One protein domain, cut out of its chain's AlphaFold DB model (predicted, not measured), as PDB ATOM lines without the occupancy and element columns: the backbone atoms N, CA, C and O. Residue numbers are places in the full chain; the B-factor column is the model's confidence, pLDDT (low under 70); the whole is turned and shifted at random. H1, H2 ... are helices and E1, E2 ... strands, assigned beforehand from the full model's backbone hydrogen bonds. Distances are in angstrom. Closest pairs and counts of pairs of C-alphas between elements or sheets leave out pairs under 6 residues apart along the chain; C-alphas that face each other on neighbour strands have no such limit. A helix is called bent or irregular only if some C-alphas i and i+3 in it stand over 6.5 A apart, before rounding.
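What this domain is: This is residues 14 to 58 of the 100 residues of an uncharacterized protein of Spirochaetae bacterium HGW-Spirochaetae-8 (UniProt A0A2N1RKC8). The model is one long helix, H1, with a small head at its end, a hairpin of the two short strands E1 and E2 set crosswise to the helix. Residues 14 to 38, of which 16 to 38 belong to H1, stand free and make most of the length. The printed part has 45 residues, with the order H1, E1, E2 along the chain; the two strands form an antiparallel sheet, and the class is mostly helix. The whole is extended, with a radius of gyration of the C-alphas of 16.3 A, and its outline is a rod spanning 48 by 19 by 10 A.

Where its parts are: H1 holds residues 16 to 43 and is 40.1 A long from C-alpha 16 at (107.574, 61.240, 165.903) to C-alpha 43 at (109.024, 67.287, 126.324). It has a kink of 35 degrees near residue 24. It is only just irregular, with C-alphas 20 and 23 6.8 A apart. E1 is residues 45 to 47, 6.0 A long. E2 is residues 53 to 56, 8.0 A long, and ends with C-alpha 56 at (117.846, 66.521, 123.321).

How they stand to each other: E1 and E2 are a hairpin, antiparallel, with 152 degrees between their directions. The C-alphas of Ser 45 and Trp 56 face each other at 4.3 A. N 46 and O 55 are within hydrogen-bond range at 2.7 A, as are N 54 and O 46 at 2.9 A. The closest C-alphas of H1 and E2 are those of Leu 42 and Phe 53, 6.8 A apart. In H1, 20 of 24 O i to N i+4 pairs are within hydrogen-bond range.

The domain as a whole: The two C-alphas farthest apart are those of Lys 14 and Lys 49, at 50.2 A. The printed part has no cut. The links H1 to E1 and E1 to E2 are tight. The mean pLDDT of the printed part is 90.9, and no printed residue is under 70.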
ATOM      1  N   LYS A  14     108.141  65.678 169.408       77.81
ATOM      2  CA  LYS A  14     107.609  66.555 168.353       77.81
ATOM      3  C   LYS A  14     107.892  66.003 166.953       77.81
ATOM      4  O   LYS A  14     107.141  66.295 166.040       77.81
ATOM      5  N   VAL A  15     108.941  65.193 166.804       85.31
ATOM      6  CA  VAL A  15     109.412  64.621 165.534       85.31
ATOM      7  C   VAL A  15     108.697  63.312 165.162       85.31
ATOM      8  O   VAL A  15     108.610  62.987 163.982       85.31
ATOM      9  N   LEU A  16     108.148  62.573 166.134       88.38
ATOM     10  CA  LEU A  16     107.574  61.240 165.903       88.38
ATOM     11  C   LEU A  16     106.401  61.252 164.903       88.38
ATOM     12  O   LEU A  16     106.421  60.428 163.992       88.38
ATOM     13  N   PRO A  17     105.433  62.191 164.975       87.44
ATOM     14  CA  PRO A  17     104.358  62.262 163.985       87.44
ATOM     15  C   PRO A  17     104.880  62.487 162.560       87.44
ATOM     16  O   PRO A  17     104.419  61.840 161.626       87.44
ATOM     17  N   TYR A  18     105.890  63.347 162.389       89.50
ATOM     18  CA  TYR A  18     106.479  63.625 161.076       89.50
ATOM     19  C   TYR A  18     107.248  62.425 160.523       89.50
ATOM     20  O   TYR A  18     107.153  62.149 159.332       89.50
ATOM     21  N   LEU A  19     107.963  61.682 161.375       93.06
ATOM     22  CA  LEU A  19     108.691  60.478 160.966       93.06
ATOM     23  C   LEU A  19     107.738  59.367 160.496       93.06
ATOM     24  O   LEU A  19     108.037  58.662 159.538       93.06
ATOM     25  N   LEU A  20     106.574  59.245 161.143       91.94
ATOM     26  CA  LEU A  20     105.526  58.294 160.761       91.94
ATOM     27  C   LEU A  20     104.830  58.688 159.449       91.94
ATOM     28  O   LEU A  20     104.445  57.814 158.675       91.94
ATOM     29  N   MET A  21     104.692  59.988 159.170       93.75
ATOM     30  CA  MET A  21     104.128  60.489 157.907       93.75
ATOM     31  C   MET A  21     105.143  60.490 156.755       93.75
ATOM     32  O   MET A  21     104.749  60.388 155.592       93.75
ATOM     33  N   ALA A  22     106.440  60.589 157.060       95.00
ATOM     34  CA  ALA A  22     107.528  60.652 156.089       95.00
ATOM     35  C   ALA A  22     107.480  59.566 154.993       95.00
ATOM     36  O   ALA A  22     107.598  59.948 153.826       95.00
ATOM     37  N   PRO A  23     107.281  58.258 155.277       93.94
ATOM     38  CA  PRO A  23     107.227  57.240 154.225       93.94
ATOM     39  C   PRO A  23     106.039  57.442 153.278       93.94
ATOM     40  O   PRO A  23     106.206  57.372 152.062       93.94
ATOM     41  N   THR A  24     104.860  57.774 153.809       95.19
ATOM     42  CA  THR A  24     103.657  58.023 153.003       95.19
ATOM     43  C   THR A  24     103.826  59.253 152.118       95.19
ATOM     44  O   THR A  24     103.547  59.194 150.924       95.19
ATOM     45  N   ILE A  25     104.332  60.355 152.680       95.62
ATOM     46  CA  ILE A  25     104.598  61.588 151.928       95.62
ATOM     47  C   ILE A  25     105.667  61.343 150.857       95.62
ATOM     48  O   ILE A  25     105.501  61.777 149.720       95.62
ATOM     49  N   SER A  26     106.735  60.614 151.186       96.00
ATOM     50  CA  SER A  26     107.807  60.310 150.233       96.00
ATOM     51  C   SER A  26     107.298  59.478 149.062       96.00
ATOM     52  O   SER A  26     107.585  59.811 147.915       96.00
ATOM     53  N   LEU A  27     106.501  58.436 149.325       96.00
ATOM     54  CA  LEU A  27     105.882  57.633 148.272       96.00
ATOM     55  C   LEU A  27     104.910  58.468 147.440       96.00
ATOM     56  O   LEU A  27     104.974  58.435 146.217       96.00
ATOM     57  N   PHE A  28     104.054  59.265 148.076       95.69
ATOM     58  CA  PHE A  28     103.131  60.142 147.363       95.69
ATOM     59  C   PHE A  28     103.874  61.090 146.414       95.69
ATOM     60  O   PHE A  28     103.531  61.184 145.234       95.69
ATOM     61  N   ILE A  29     104.936  61.744 146.897       96.12
ATOM     62  CA  ILE A  29     105.744  62.651 146.081       96.12
ATOM     63  C   ILE A  29     106.450  61.886 144.964       96.12
ATOM     64  O   ILE A  29     106.384  62.301 143.809       96.12
ATOM     65  N   ALA A  30     107.099  60.766 145.282       96.06
ATOM     66  CA  ALA A  30     107.801  59.962 144.296       96.06
ATOM     67  C   ALA A  30     106.849  59.531 143.177       96.06
ATOM     68  O   ALA A  30     107.102  59.825 142.019       96.06
ATOM     69  N   PHE A  31     105.708  58.927 143.491       94.94
ATOM     70  CA  PHE A  31     104.795  58.418 142.468       94.94
ATOM     71  C   PHE A  31     104.036  59.515 141.716       94.94
ATOM     72  O   PHE A  31     103.742  59.338 140.536       94.94
ATOM     73  N   SER A  32     103.736  60.647 142.353       93.00
ATOM     74  CA  SER A  32     103.035  61.754 141.696       93.00
ATOM     75  C   SER A  32     103.974  62.588 140.815       93.00
ATOM     76  O   SER A  32     103.679  62.840 139.645       93.00
ATOM     77  N   TYR A  33     105.141  62.971 141.339       94.56
ATOM     78  CA  TYR A  33     106.026  63.935 140.682       94.56
ATOM     79  C   TYR A  33     107.119  63.295 139.831       94.56
ATOM     80  O   TYR A  33     107.509  63.895 138.832       94.56
ATOM     81  N   TYR A  34     107.605  62.090 140.148       93.38
ATOM     82  CA  TYR A  34     108.609  61.423 139.308       93.38
ATOM     83  C   TYR A  34     108.161  61.260 137.845       93.38
ATOM     84  O   TYR A  34     108.896  61.711 136.959       93.38
ATOM     85  N   PRO A  35     106.978  60.681 137.533       92.44
ATOM     86  CA  PRO A  35     106.547  60.558 136.141       92.44
ATOM     87  C   PRO A  35     106.310  61.927 135.499       92.44
ATOM     88  O   PRO A  35     106.622  62.107 134.322       92.44
ATOM     89  N   PHE A  36     105.822  62.909 136.261       93.12
ATOM     90  CA  PHE A  36     105.641  64.275 135.777       93.12
ATOM     91  C   PHE A  36     106.972  64.911 135.359       93.12
ATOM     92  O   PHE A  36     107.095  65.370 134.227       93.12
ATOM     93  N   LEU A  37     107.987  64.880 136.226       93.50
ATOM     94  CA  LEU A  37     109.315  65.432 135.946       93.50
ATOM     95  C   LEU A  37     109.985  64.715 134.774       93.50
ATOM     96  O   LEU A  37     110.532  65.368 133.886       93.50
ATOM     97  N   LYS A  38     109.887  63.382 134.723       91.00
ATOM     98  CA  LYS A  38     110.378  62.594 133.587       91.00
ATOM     99  C   LYS A  38     109.740  63.060 132.278       91.00
ATOM    100  O   LYS A  38     110.454  63.302 131.309       91.00
ATOM    101  N   ASN A  39     108.419  63.225 132.248       91.56
ATOM    102  CA  ASN A  39     107.703  63.696 131.062       91.56
ATOM    103  C   ASN A  39     108.036  65.154 130.719       91.56
ATOM    104  O   ASN A  39     108.182  65.480 129.544       91.56
ATOM    105  N   ALA A  40     108.205  66.015 131.723       91.75
ATOM    106  CA  ALA A  40     108.597  67.405 131.528       91.75
ATOM    107  C   ALA A  40     109.973  67.505 130.855       91.75
ATOM    108  O   ALA A  40     110.116  68.222 129.870       91.75
ATOM    109  N   LEU A  41     110.962  66.728 131.311       90.62
ATOM    110  CA  LEU A  41     112.278  66.637 130.665       90.62
ATOM    111  C   LEU A  41     112.180  66.065 129.245       90.62
ATOM    112  O   LEU A  41     112.819  66.556 128.312       90.62
ATOM    113  N   LEU A  42     111.345  65.043 129.064       91.44
ATOM    114  CA  LEU A  42     111.148  64.395 127.774       91.44
ATOM    115  C   LEU A  42     110.439  65.309 126.759       91.44
ATOM    116  O   LEU A  42     110.681  65.179 125.564       91.44
ATOM    117  N   ALA A  43     109.648  66.292 127.200       91.31
ATOM    118  CA  ALA A  43     109.024  67.287 126.324       91.31
ATOM    119  C   ALA A  43     110.055  68.164 125.581       91.31
ATOM    120  O   ALA A  43     109.808  68.598 124.450       91.31
ATOM    121  N   PHE A  44     111.237  68.368 126.172       93.06
ATOM    122  CA  PHE A  44     112.380  69.049 125.541       93.06
ATOM    123  C   PHE A  44     113.237  68.120 124.669       93.06
ATOM    124  O   PHE A  44     114.213  68.540 124.040       93.06
ATOM    125  N   SER A  45     112.889  66.838 124.623       91.56
ATOM    126  CA  SER A  45     113.617  65.815 123.888       91.56
ATOM    127  C   SER A  45     112.807  65.329 122.691       91.56
ATOM    128  O   SER A  45     111.578  65.374 122.655       91.56
ATOM    129  N   LEU A  46     113.507  64.876 121.661       89.31
ATOM    130  CA  LEU A  46     112.935  64.081 120.599       89.31
ATOM    131  C   LEU A  46     112.698  62.682 121.154       89.31
ATOM    132  O   LEU A  46     113.604  62.076 121.734       89.31
ATOM    133  N   THR A  47     111.487  62.190 120.945       88.69
ATOM    134  CA  THR A  47     110.998  60.950 121.536       88.69
ATOM    135  C   THR A  47     110.436  60.072 120.426       88.69
ATOM    136  O   THR A  47     109.750  60.577 119.535       88.69
ATOM    137  N   ASP A  48     110.735  58.774 120.454       86.06
ATOM    138  CA  ASP A  48     110.132  57.808 119.526       86.06
ATOM    139  C   ASP A  48     108.649  57.558 119.881       86.06
ATOM    140  O   ASP A  48     108.182  57.922 120.961       86.06
ATOM    141  N   LYS A  49     107.898  56.880 119.007       80.25
ATOM    142  CA  LYS A  49     106.498  56.473 119.223       80.25
ATOM    143  C   LYS A  49     106.289  55.698 120.529       80.25
ATOM    144  O   LYS A  49     105.192  55.714 121.073       80.25
ATOM    145  N   LYS A  50     107.337  55.038 121.040       84.38
ATOM    146  CA  LYS A  50     107.336  54.312 122.321       84.38
ATOM    147  C   LYS A  50     107.576  55.191 123.556       84.38
ATOM    148  O   LYS A  50     107.595  54.666 124.662       84.38
ATOM    149  N   GLY A  51     107.793  56.497 123.405       77.62
ATOM    150  CA  GLY A  51     108.075  57.373 124.547       77.62
ATOM    151  C   GLY A  51     109.535  57.336 125.024       77.62
ATOM    152  O   GLY A  51     109.844  57.850 126.093       77.62
ATOM    153  N   ASN A  52     110.443  56.728 124.255       86.62
ATOM    154  CA  ASN A  52     111.855  56.633 124.623       86.62
ATOM    155  C   ASN A  52     112.638  57.865 124.170       86.62
ATOM    156  O   ASN A  52     112.421  58.372 123.069       86.62
ATOM    157  N   PHE A  53     113.574  58.307 125.013       88.06
ATOM    158  CA  PHE A  53     114.496  59.393 124.699       88.06
ATOM    159  C   PHE A  53     115.342  59.038 123.470       88.06
ATOM    160  O   PHE A  53     115.994  57.997 123.447       88.06
ATOM    161  N   VAL A  54     115.343  59.919 122.469       89.00
ATOM    162  CA  VAL A  54     116.181  59.789 121.269       89.00
ATOM    163  C   VAL A  54     117.287  60.838 121.278       89.00
ATOM    164  O   VAL A  54     118.459  60.508 121.126       89.00
ATOM    165  N   LYS A  55     116.930  62.118 121.437       88.69
ATOM    166  CA  LYS A  55     117.887  63.233 121.368       88.69
ATOM    167  C   LYS A  55     117.366  64.462 122.099       88.69
ATOM    168  O   LYS A  55     116.193  64.784 121.978       88.69
ATOM    169  N   TRP A  56     118.227  65.218 122.771       91.44
ATOM    170  CA  TRP A  56     117.846  66.521 123.321       91.44
ATOM    171  C   TRP A  56     117.705  67.571 122.206       91.44
ATOM    172  O   TRP A  56     118.645  67.786 121.438       91.44
ATOM    173  N   ILE A  57     116.541  68.222 122.098       92.38
ATOM    174  CA  ILE A  57     116.252  69.234 121.059       92.38
ATOM    175  C   ILE A  57     115.725  70.560 121.637       92.38
ATOM    176  O   ILE A  57     115.317  71.453 120.888       92.38
ATOM    177  N   GLY A  58     115.734  70.705 122.964       92.00
ATOM    178  CA  GLY A  58     115.271  71.892 123.676       92.00
ATOM    179  C   GLY A  58     113.838  72.280 123.296       92.00
ATOM    180  O   GLY A  58     112.918  71.468 123.313       92.00
TER     181      GLY A  58